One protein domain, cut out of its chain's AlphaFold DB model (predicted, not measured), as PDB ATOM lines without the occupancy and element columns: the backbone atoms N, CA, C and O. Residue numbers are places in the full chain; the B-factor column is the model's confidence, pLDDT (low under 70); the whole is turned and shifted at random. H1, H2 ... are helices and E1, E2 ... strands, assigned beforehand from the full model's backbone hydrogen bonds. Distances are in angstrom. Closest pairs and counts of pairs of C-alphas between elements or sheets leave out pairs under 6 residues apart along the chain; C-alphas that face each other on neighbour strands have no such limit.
ATOM      1  N   GLU A  18     108.015  61.564  50.751       92.56
ATOM      2  CA  GLU A  18     106.902  61.717  49.804       92.56
ATOM      3  C   GLU A  18     105.617  62.232  50.469       92.56
ATOM      4  O   GLU A  18     104.898  63.064  49.905       92.56
ATOM      5  N   GLU A  19     105.322  61.786  51.696       95.88
ATOM      6  CA  GLU A  19     104.205  62.314  52.489       95.88
ATOM      7  C   GLU A  19     104.424  63.794  52.800       95.88
ATOM      8  O   GLU A  19     103.551  64.624  52.541       95.88
ATOM      9  N   LEU A  20     105.605  64.129  53.320       96.94
ATOM     10  CA  LEU A  20     105.961  65.485  53.712       96.94
ATOM     11  C   LEU A  20     105.922  66.438  52.521       96.94
ATOM     12  O   LEU A  20     105.250  67.466  52.598       96.94
ATOM     13  N   LYS A  21     106.575  66.094  51.405       95.50
ATOM     14  CA  LYS A  21     106.564  66.909  50.179       95.50
ATOM     15  C   LYS A  21     105.143  67.160  49.698       95.50
ATOM     16  O   LYS A  21     104.792  68.301  49.395       95.50
ATOM     17  N   ARG A  22     104.301  66.121  49.677       96.12
ATOM     18  CA  ARG A  22     102.907  66.239  49.242       96.12
ATOM     19  C   ARG A  22     102.102  67.176  50.141       96.12
ATOM     20  O   ARG A  22     101.387  68.038  49.627       96.12
ATOM     21  N   GLN A  23     102.223  67.048  51.464       97.94
ATOM     22  CA  GLN A  23     101.504  67.922  52.399       97.94
ATOM     23  C   GLN A  23     102.036  69.360  52.372       97.94
ATOM     24  O   GLN A  23     101.240  70.297  52.385       97.94
ATOM     25  N   LEU A  24     103.355  69.552  52.275       97.00
ATOM     26  CA  LEU A  24     103.976  70.873  52.148       97.00
ATOM     27  C   LEU A  24     103.504  71.584  50.879       97.00
ATOM     28  O   LEU A  24     103.049  72.725  50.950       97.00
ATOM     29  N   LYS A  25     103.539  70.893  49.733       96.69
ATOM     30  CA  LYS A  25     103.063  71.433  48.456       96.69
ATOM     31  C   LYS A  25     101.591  71.832  48.535       96.69
ATOM     32  O   LYS A  25     101.258  72.978  48.241       96.69
ATOM     33  N   ARG A  26     100.732  70.939  49.038       97.50
ATOM     34  CA  ARG A  26      99.304  71.224  49.250       97.50
ATOM     35  C   ARG A  26      99.087  72.428  50.169       97.50
ATOM     36  O   ARG A  26      98.228  73.263  49.904       97.50
ATOM     37  N   GLY A  27      99.850  72.526  51.257       97.06
ATOM     38  CA  GLY A  27      99.761  73.641  52.197       97.06
ATOM     39  C   GLY A  27     100.100  74.979  51.544       97.06
ATOM     40  O   GLY A  27      99.382  75.960  51.734       97.06
ATOM     41  N   LEU A  28     101.149  75.004  50.720       96.50
ATOM     42  CA  LEU A  28     101.563  76.188  49.970       96.50
ATOM     43  C   LEU A  28     100.537  76.571  48.902       96.50
ATOM     44  O   LEU A  28     100.222  77.751  48.776       96.50
ATOM     45  N   GLU A  29      99.964  75.606  48.180       96.69
ATOM     46  CA  GLU A  29      98.878  75.841  47.214       96.69
ATOM     47  C   GLU A  29      97.655  76.490  47.880       96.69
ATOM     48  O   GLU A  29      97.142  77.490  47.381       96.69
ATOM     49  N   LEU A  30      97.246  76.005  49.059       97.00
ATOM     50  CA  LEU A  30      96.150  76.595  49.844       97.00
ATOM     51  C   LEU A  30      96.448  78.028  50.321       97.00
ATOM     52  O   LEU A  30      95.524  78.809  50.556       97.00
ATOM     53  N   LEU A  31      97.727  78.393  50.443       95.44
ATOM     54  CA  LEU A  31      98.166  79.757  50.746       95.44
ATOM     55  C   LEU A  31      98.256  80.662  49.502       95.44
ATOM     56  O   LEU A  31      98.489  81.859  49.660       95.44
ATOM     57  N   GLY A  32      98.007  80.132  48.298       95.06
ATOM     58  CA  GLY A  32      98.101  80.854  47.023       95.06
ATOM     59  C   GLY A  32      99.322  80.481  46.173       95.06
ATOM     60  O   GLY A  32      99.581  81.121  45.157       95.06
ATOM     61  N   GLY A  33     100.073  79.454  46.576       95.50
ATOM     62  CA  GLY A  33     101.287  78.982  45.917       95.50
ATOM     63  C   GLY A  33     102.541  79.746  46.346       95.50
ATOM     64  O   GLY A  33     102.481  80.889  46.799       95.50
ATOM     65  N   LEU A  34     103.711  79.125  46.174       94.31
ATOM     66  CA  LEU A  34     105.003  79.701  46.574       94.31
ATOM     67  C   LEU A  34     105.298  81.058  45.922       94.31
ATOM     68  O   LEU A  34     105.813  81.955  46.586       94.31
ATOM     69  N   SER A  35     104.931  81.236  44.649       93.94
ATOM     70  CA  SER A  35     105.133  82.493  43.914       93.94
ATOM     71  C   SER A  35     104.329  83.668  44.477       93.94
ATOM     72  O   SER A  35     104.708  84.816  44.254       93.94
ATOM     73  N   SER A  36     103.253  83.398  45.227       93.81
ATOM     74  CA  SER A  36     102.491  84.430  45.941       93.81
ATOM     75  C   SER A  36     103.166  84.892  47.237       93.81
ATOM     76  O   SER A  36     102.805  85.941  47.769       93.81
ATOM     77  N   ILE A  37     104.143  84.122  47.738       92.12
ATOM     78  CA  ILE A  37     104.820  84.349  49.020       92.12
ATOM     79  C   ILE A  37     106.236  84.892  48.798       92.12
ATOM     80  O   ILE A  37     106.626  85.847  49.465       92.12
ATOM     81  N   VAL A  38     107.001  84.294  47.876       94.81
ATOM     82  CA  VAL A  38     108.415  84.626  47.627       94.81
ATOM     83  C   VAL A  38     108.720  84.629  46.129       94.81
ATOM     84  O   VAL A  38     108.383  83.680  45.409       94.81
ATOM     85  N   LYS A  39     109.429  85.658  45.649       95.12
ATOM     86  CA  LYS A  39     109.879  85.748  44.245       95.12
ATOM     87  C   LYS A  39     111.144  84.921  43.996       95.12
ATOM     88  O   LYS A  39     111.952  84.700  44.889       95.12
ATOM     89  N   LYS A  40     111.378  84.492  42.750       94.12
ATOM     90  CA  LYS A  40     112.526  83.621  42.398       94.12
ATOM     91  C   LYS A  40     113.903  84.257  42.628       94.12
ATOM     92  O   LYS A  40     114.882  83.537  42.808       94.12
ATOM     93  N   ASN A  41     113.987  85.584  42.600       93.81
ATOM     94  CA  ASN A  41     115.220  86.341  42.810       93.81
ATOM     95  C   ASN A  41     115.468  86.719  44.281       93.81
ATOM     96  O   ASN A  41     116.512  87.293  44.581       93.81
ATOM     97  N   GLU A  42     114.540  86.415  45.187       96.38
ATOM     98  CA  GLU A  42     114.704  86.668  46.618       96.38
ATOM     99  C   GLU A  42     115.539  85.563  47.280       96.38
ATOM    100  O   GLU A  42     115.592  84.423  46.812       96.38
ATOM    101  N   THR A  43     116.210  85.912  48.380       95.44
ATOM    102  CA  THR A  43     116.914  84.939  49.223       95.44
ATOM    103  C   THR A  43     115.968  84.417  50.300       95.44
ATOM    104  O   THR A  43     115.430  85.193  51.084       95.44
ATOM    105  N   ILE A  44     115.804  83.098  50.362       95.44
ATOM    106  CA  ILE A  44     115.002  82.409  51.375       95.44
ATOM    107  C   ILE A  44     115.910  81.980  52.522       95.44
ATOM    108  O   ILE A  44     116.918  81.313  52.295       95.44
ATOM    109  N   LEU A  45     115.516  82.291  53.755       94.25
ATOM    110  CA  LEU A  45     116.053  81.645  54.949       94.25
ATOM    111  C   LEU A  45     115.074  80.566  55.421       94.25
ATOM    112  O   LEU A  45     113.994  80.873  55.920       94.25
ATOM    113  N   LEU A  46     115.469  79.302  55.305       92.69
ATOM    114  CA  LEU A  46     114.815  78.204  55.999       92.69
ATOM    115  C   LEU A  46     115.268  78.209  57.457       92.69
ATOM    116  O   LEU A  46     116.426  77.915  57.764       92.69
ATOM    117  N   LYS A  47     114.345  78.569  58.349       92.81
ATOM    118  CA  LYS A  47     114.618  78.732  59.775       92.81
ATOM    119  C   LYS A  47     114.035  77.564  60.582       92.81
ATOM    120  O   LYS A  47     112.848  77.618  60.917       92.81
ATOM    121  N   PRO A  48     114.818  76.520  60.912       91.06
ATOM    122  CA  PRO A  48     114.369  75.501  61.857       91.06
ATOM    123  C   PRO A  48     114.209  76.100  63.266       91.06
ATOM    124  O   PRO A  48     114.488  77.278  63.499       91.06
ATOM    125  N   ASN A  49     113.740  75.286  64.208       90.81
ATOM    126  CA  ASN A  49     113.841  75.531  65.643       90.81
ATOM    127  C   ASN A  49     114.960  74.650  66.219       90.81
ATOM    128  O   ASN A  49     114.817  73.429  66.252       90.81
ATOM    129  N   LEU A  50     116.063  75.260  66.655       84.50
ATOM    130  CA  LEU A  50     117.284  74.619  67.149       84.50
ATOM    131  C   LEU A  50     117.647  75.160  68.539       84.50
ATOM    132  O   LEU A  50     118.621  75.889  68.718       84.50
ATOM    133  N   LEU A  51     116.860  74.793  69.553       78.50
ATOM    134  CA  LEU A  51     117.085  75.252  70.929       78.50
ATOM    135  C   LEU A  51     118.429  74.755  71.498       78.50
ATOM    136  O   LEU A  51     119.200  75.518  72.080       78.50
ATOM    137  N   LYS A  52     118.696  73.454  71.342       74.19
ATOM    138  CA  LYS A  52     119.901  72.742  71.796       74.19
ATOM    139  C   LYS A  52     120.033  71.429  71.025       74.19
ATOM    140  O   LYS A  52     119.053  70.974  70.436       74.19
ATOM    141  N   LYS A  53     121.194  70.763  71.101       76.25
ATOM    142  CA  LYS A  53     121.317  69.371  70.628       76.25
ATOM    143  C   LYS A  53     120.235  68.527  71.303       76.25
ATOM    144  O   LYS A  53     120.150  68.499  72.531       76.25
ATOM    145  N   SER A  54     119.395  67.874  70.512       79.06
ATOM    146  CA  SER A  54     118.332  66.996  70.997       79.06
ATOM    147  C   SER A  54     118.080  65.892  69.984       79.06
ATOM    148  O   SER A  54     118.236  66.099  68.786       79.06
ATOM    149  N   GLU A  55     117.711  64.723  70.492       82.50
ATOM    150  CA  GLU A  55     117.202  63.615  69.686       82.50
ATOM    151  C   GLU A  55     115.866  64.006  69.045       82.50
ATOM    152  O   GLU A  55     115.067  64.736  69.647       82.50
ATOM    153  N   THR A  56     115.627  63.517  67.833       83.31
ATOM    154  CA  THR A  56     114.438  63.824  67.032       83.31
ATOM    155  C   THR A  56     113.151  63.412  67.749       83.31
ATOM    156  O   THR A  56     112.165  64.149  67.749       83.31
ATOM    157  N   GLU A  57     113.194  62.283  68.455       84.00
ATOM    158  CA  GLU A  57     112.090  61.669  69.197       84.00
ATOM    159  C   GLU A  57     111.600  62.549  70.354       84.00
ATOM    160  O   GLU A  57     110.458  62.429  70.792       84.00
ATOM    161  N   LYS A  58     112.441  63.470  70.843       86.62
ATOM    162  CA  LYS A  58     112.084  64.400  71.925       86.62
ATOM    163  C   LYS A  58     111.274  65.604  71.438       86.62
ATOM    164  O   LYS A  58     110.818  66.379  72.274       86.62
ATOM    165  N   ALA A  59     111.139  65.803  70.122       86.69
ATOM    166  CA  ALA A  59     110.397  66.910  69.504       86.69
ATOM    167  C   ALA A  59     110.788  68.320  70.011       86.69
ATOM    168  O   ALA A  59     109.992  69.257  69.977       86.69
ATOM    169  N   VAL A  60     112.032  68.487  70.477       87.81
ATOM    170  CA  VAL A  60     112.585  69.778  70.942       87.81
ATOM    171  C   VAL A  60     113.053  70.640  69.764       87.81
ATOM    172  O   VAL A  60     113.058  71.870  69.842       87.81
ATOM    173  N   ILE A  61     113.455  69.995  68.669       90.25
ATOM    174  CA  ILE A  61     113.900  70.636  67.431       90.25
ATOM    175  C   ILE A  61     112.879  70.425  66.314       90.25
ATOM    176  O   ILE A  61     112.081  69.487  66.361       90.25
ATOM    177  N   THR A  62     112.927  71.256  65.273       91.88
ATOM    178  CA  THR A  62     112.223  70.924  64.026       91.88
ATOM    179  C   THR A  62     112.770  69.612  63.470       91.88
ATOM    180  O   THR A  62     113.983  69.447  63.345       91.88
ATOM    181  N   HIS A  63     111.872  68.692  63.123       92.38
ATOM    182  CA  HIS A  63     112.248  67.381  62.610       92.38
ATOM    183  C   HIS A  63     113.066  67.516  61.305       92.38
ATOM    184  O   HIS A  63     112.580  68.150  60.361       92.38
ATOM    185  N   PRO A  64     114.260  66.897  61.193       90.88
ATOM    186  CA  PRO A  64     115.140  67.046  60.027       90.88
ATOM    187  C   PRO A  64     114.466  66.695  58.696       90.88
ATOM    188  O   PRO A  64     114.590  67.443  57.732       90.88
ATOM    189  N   ALA A  65     113.672  65.617  58.664       92.94
ATOM    190  CA  ALA A  65     112.912  65.220  57.473       92.94
ATOM    191  C   ALA A  65     111.972  66.321  56.941       92.94
ATOM    192  O   ALA A  65     111.862  66.493  55.732       92.94
ATOM    193  N   VAL A  66     111.335  67.112  57.818       94.06
ATOM    194  CA  VAL A  66     110.463  68.230  57.399       94.06
ATOM    195  C   VAL A  66     111.284  69.308  56.706       94.06
ATOM    196  O   VAL A  66     110.903  69.812  55.652       94.06
ATOM    197  N   MET A  67     112.427  69.650  57.298       93.62
ATOM    198  CA  MET A  67     113.328  70.656  56.750       93.62
ATOM    199  C   MET A  67     113.901  70.210  55.393       93.62
ATOM    200  O   MET A  67     114.010  71.043  54.496       93.62
ATOM    201  N   GLY A  68     114.215  68.918  55.229       92.56
ATOM    202  CA  GLY A  68     114.797  68.374  53.997       92.56
ATOM    203  C   GLY A  68     113.762  68.316  52.882       92.56
ATOM    204  O   GLY A  68     113.955  68.881  51.810       92.56
ATOM    205  N   ALA A  69     112.579  67.769  53.181       94.75
ATOM    206  CA  ALA A  69     111.455  67.765  52.249       94.75
ATOM    207  C   ALA A  69     111.107  69.181  51.759       94.75
ATOM    208  O   ALA A  69     110.812  69.376  50.578       94.75
ATOM    209  N   PHE A  70     111.179  70.189  52.637       95.00
ATOM    210  CA  PHE A  70     110.894  71.565  52.241       95.00
ATOM    211  C   PHE A  70     112.027  72.200  51.422       95.00
ATOM    212  O   PHE A  70     111.756  72.886  50.437       95.00
ATOM    213  N   ALA A  71     113.290  71.953  51.784       93.44
ATOM    214  CA  ALA A  71     114.441  72.406  51.006       93.44
ATOM    215  C   ALA A  71     114.426  71.822  49.586       93.44
ATOM    216  O   ALA A  71     114.595  72.568  48.616       93.44
ATOM    217  N   LEU A  72     114.147  70.522  49.462       93.25
ATOM    218  CA  LEU A  72     114.002  69.842  48.182       93.25
ATOM    219  C   LEU A  72     112.845  70.425  47.364       93.25
ATOM    220  O   LEU A  72     113.056  70.791  46.211       93.25
ATOM    221  N   LEU A  73     111.665  70.605  47.967       95.31
ATOM    222  CA  LEU A  73     110.510  71.214  47.296       95.31
ATOM    223  C   LEU A  73     110.842  72.604  46.732       95.31
ATOM    224  O   LEU A  73     110.520  72.906  45.587       95.31
ATOM    225  N   LEU A  74     111.516  73.461  47.504       94.81
ATOM    226  CA  LEU A  74     111.913  74.790  47.028       94.81
ATOM    227  C   LEU A  74     112.889  74.713  45.844       94.81
ATOM    228  O   LEU A  74     112.756  75.487  44.891       94.81
ATOM    229  N   LYS A  75     113.852  73.785  45.882       93.31
ATOM    230  CA  LYS A  75     114.791  73.556  44.774       93.31
ATOM    231  C   LYS A  75     114.071  73.056  43.520       93.31
ATOM    232  O   LYS A  75     114.337  73.582  42.441       93.31
ATOM    233  N   GLU A  76     113.156  72.097  43.660       93.94
ATOM    234  CA  GLU A  76     112.331  71.550  42.567       93.94
ATOM    235  C   GLU A  76     111.455  72.629  41.923       93.94
ATOM    236  O   GLU A  76     111.330  72.695  40.704       93.94
ATOM    237  N   GLU A  77     110.932  73.551  42.731       94.19
ATOM    238  CA  GLU A  77     110.184  74.716  42.258       94.19
ATOM    239  C   GLU A  77     111.100  75.798  41.648       94.19
ATOM    240  O   GLU A  77     110.621  76.818  41.158       94.19
ATOM    241  N   GLY A  78     112.424  75.627  41.652       94.50
ATOM    242  CA  GLY A  78     113.379  76.518  40.987       94.50
ATOM    243  C   GLY A  78     113.896  77.680  41.840       94.50
ATOM    244  O   GLY A  78     114.466  78.630  41.296       94.50
ATOM    245  N   TYR A  79     113.726  77.641  43.164       95.25
ATOM    246  CA  TYR A  79     114.368  78.598  44.068       95.25
ATOM    247  C   TYR A  79     115.838  78.217  44.281       95.25
ATOM    248  O   TYR A  79     116.154  77.119  44.732       95.25
ATOM    249  N   ARG A  80     116.754  79.137  43.952       93.12
ATOM    250  CA  ARG A  80     118.209  78.875  43.980       93.12
ATOM    251  C   ARG A  80     118.936  79.508  45.162       93.12
ATOM    252  O   ARG A  80     119.991  79.029  45.562       93.12
ATOM    253  N   GLN A  81     118.388  80.583  45.722       94.38
ATOM    254  CA  GLN A  81     119.006  81.333  46.816       94.38
ATOM    255  C   GLN A  81     118.391  80.915  48.152       94.38
ATOM    256  O   GLN A  81     117.612  81.651  48.745       94.38
ATOM    257  N   ILE A  82     118.718  79.706  48.608       93.12
ATOM    258  CA  ILE A  82     118.218  79.159  49.873       93.12
ATOM    259  C   ILE A  82     119.369  79.116  50.880       93.12
ATOM    260  O   ILE A  82     120.451  78.600  50.596       93.12
ATOM    261  N   LYS A  83     119.143  79.685  52.060       91.81
ATOM    262  CA  LYS A  83     120.019  79.635  53.230       91.81
ATOM    263  C   LYS A  83     119.302  78.875  54.336       91.81
ATOM    264  O   LYS A  83     118.076  78.894  54.401       91.81
ATOM    265  N   VAL A  84     120.059  78.244  55.222       89.81
ATOM    266  CA  VAL A  84     119.524  77.601  56.427       89.81
ATOM    267  C   VAL A  84     120.239  78.194  57.628       89.81
ATOM    268  O   VAL A  84     121.456  78.386  57.594       89.81
ATOM    269  N   GLY A  85     119.492  78.516  58.675       89.31
ATOM    270  CA  GLY A  85     120.077  79.065  59.888       89.31
ATOM    271  C   GLY A  85     119.047  79.285  60.978       89.31
ATOM    272  O   GLY A  85     117.862  79.458  60.706       89.31
ATOM    273  N   ASP A  86     119.520  79.289  62.215       90.31
ATOM    274  CA  ASP A  86     118.725  79.618  63.390       90.31
ATOM    275  C   ASP A  86     119.622  80.255  64.455       90.31
ATOM    276  O   ASP A  86     120.852  80.196  64.365       90.31
ATOM    277  N   SER A  87     119.014  80.855  65.472       85.44
ATOM    278  CA  SER A  87     119.739  81.253  66.677       85.44
ATOM    279  C   SER A  87     119.839  80.055  67.617       85.44
ATOM    280  O   SER A  87     118.830  79.444  67.954       85.44
ATOM    281  N   CYS A  88     121.052  79.701  68.038       80.56
ATOM    282  CA  CYS A  88     121.301  78.545  68.895       80.56
ATOM    283  C   CYS A  88     121.892  79.001  70.230       80.56
ATOM    284  O   CYS A  88     122.863  79.753  70.255       80.56
ATOM    285  N   GLY A  89     121.342  78.514  71.346       73.50
ATOM    286  CA  GLY A  89     121.735  78.978  72.683       73.50
ATOM    287  C   GLY A  89     123.122  78.520  73.151       73.50
ATOM    288  O   GLY A  89     123.661  79.086  74.095       73.50
ATOM    289  N   THR A  90     123.701  77.490  72.526       70.88
ATOM    290  CA  THR A  90     124.902  76.810  73.051       70.88
ATOM    291  C   THR A  90     126.060  76.688  72.058       70.88
ATOM    292  O   THR A  90     127.159  76.306  72.452       70.88
ATOM    293  N   SER A  91     125.842  76.923  70.761       79.19
ATOM    294  CA  SER A  91     126.884  76.797  69.731       79.19
ATOM    295  C   SER A  91     126.490  77.504  68.434       79.19
ATOM    296  O   SER A  91     125.422  78.100  68.352       79.19
ATOM    297  N   THR A  92     127.332  77.426  67.402       84.12
ATOM    298  CA  THR A  92     126.983  77.950  66.076       84.12
ATOM    299  C   THR A  92     125.848  77.137  65.454       84.12
ATOM    300  O   THR A  92     125.784  75.916  65.623       84.12
ATOM    301  N   ALA A  93     124.986  77.802  64.678       82.81
ATOM    302  CA  ALA A  93     123.873  77.156  63.981       82.81
ATOM    303  C   ALA A  93     124.331  75.940  63.168       82.81
ATOM    304  O   ALA A  93     123.733  74.874  63.257       82.81
ATOM    305  N   ARG A  94     125.450  76.074  62.443       85.00
ATOM    306  CA  ARG A  94     126.047  74.995  61.645       85.00
ATOM    307  C   ARG A  94     126.313  73.738  62.469       85.00
ATOM    308  O   ARG A  94     125.883  72.657  62.088       85.00
ATOM    309  N   LYS A  95     126.972  73.891  63.620       84.88
ATOM    310  CA  LYS A  95     127.337  72.761  64.477       84.88
ATOM    311  C   LYS A  95     126.103  72.091  65.082       84.88
ATOM    312  O   LYS A  95     126.053  70.870  65.171       84.88
ATOM    313  N   VAL A  96     125.099  72.872  65.490       81.31
ATOM    314  CA  VAL A  96     123.844  72.310  66.017       81.31
ATOM    315  C   VAL A  96     123.072  71.580  64.923       81.31
ATOM    316  O   VAL A  96     122.597  70.478  65.173       81.31
ATOM    317  N   MET A  97     123.005  72.139  63.714       84.75
ATOM    318  CA  MET A  97     122.380  71.488  62.563       84.75
ATOM    319  C   MET A  97     123.039  70.144  62.240       84.75
ATOM    320  O   MET A  97     122.337  69.140  62.168       84.75
ATOM    321  N   GLU A  98     124.371  70.084  62.146       86.19
ATOM    322  CA  GLU A  98     125.112  68.830  61.923       86.19
ATOM    323  C   GLU A  98     124.793  67.777  62.997       86.19
ATOM    324  O   GLU A  98     124.456  66.639  62.676       86.19
ATOM    325  N   LEU A  99     124.800  68.171  64.276       84.00
ATOM    326  CA  LEU A  99     124.472  67.285  65.402       84.00
ATOM    327  C   LEU A  99     123.007  66.829  65.436       84.00
ATOM    328  O   LEU A  99     122.695  65.871  66.142       84.00
ATOM    329  N   CYS A 100     122.128  67.526  64.718       80.38
ATOM    330  CA  CYS A 100     120.704  67.231  64.605       80.38
ATOM    331  C   CYS A 100     120.347  66.566  63.264       80.38
ATOM    332  O   CYS A 100     119.172  66.495  62.930       80.38
ATOM    333  N   GLY A 101     121.325  66.106  62.474       81.69
ATOM    334  CA  GLY A 101     121.064  65.434  61.194       81.69
ATOM    335  C   GLY A 101     120.737  66.373  60.025       81.69
ATOM    336  O   GLY A 101     120.168  65.939  59.031       81.69
TER     337      GLY A 101
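What this domain is: This is residues 18 to 101 of the 107 residues of the protein "DUF362 domain-containing protein" of Blautia hydrogenotrophica (strain DSM 10507 / JCM 14656 / S5a33) (UniProt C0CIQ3). A short pair of parallel strands, E1 and E2, has the helix H2 over one side of it, and a second helix, H1, packs on H2 at a steep slant away from the strands. The short helix H3 sits off toward the opposite end of the longest axis from H1, and long stretches without named elements, residues 31 to 43 and 47 to 63, join H1 to E1 and E1 to H2. The printed part has 84 residues with three named helices and two named strands in the order H1, E1, H2, E2, H3; under half of the residues are in named elements, and the class is mostly helix. The whole is compact, with a radius of gyration of the C-alphas of 13.7 A and spans of 36 by 27 by 18 A.

Where its parts are: The sheet has E1, residues 44 to 46, and E2, residues 82 to 84. H2, residues 64 to 76, is 18.2 A long from first to last C-alpha; C-alpha 64 is at (115.140, 67.046, 60.027) and C-alpha 76 is at (112.331, 71.550, 42.567). H1, residues 18 to 30, is 18.4 A long and begins with C-alpha 18 at (106.902, 61.717, 49.804). H3, residues 93 to 99, is 10.0 A long and ends with C-alpha 99 at (124.472, 67.285, 65.402).

How they stand to each other: E1 and E2 are parallel neighbours, with 31 degrees between their directions. The C-alphas of Leu 45 and Lys 83 face each other at 4.8 A. N 46 and O 83 are within hydrogen-bond range at 2.8 A, as are N 83 and O 44 at 2.8 A. E1, H2 and E2 form a strand-helix-strand unit, two parallel neighbour strands with a helix between them along the chain, and its crossover is right-handed. The closest C-alphas of E1 and H2 are those of Leu 46 and Ala 71, 7.7 A apart. Those of H2 and E2 are Ala 71 and Ile 82, 7.8 A apart. H1 and H2 touch, closest at the C-alphas of Lys 21 and Ala 69, 5.4 A apart. They run the same way at a steep tilt of 62 degrees. H3 is apart from H1, H2 and E1. In H1, H2 and H3 every O i to N i+4 pair is within hydrogen-bond range.

The domain as a whole: The two C-alphas farthest apart are those of Gly 32 and Thr 90, at 37.6 A. The printed part has no cut. The links from H1 to E1, 13 residues, and from E1 to H2, 17 residues, are long; the link from H2 to E2 is tight, and that from E2 to H3 is short. The mean pLDDT of the printed part is 90.3, and no printed residue is under 70.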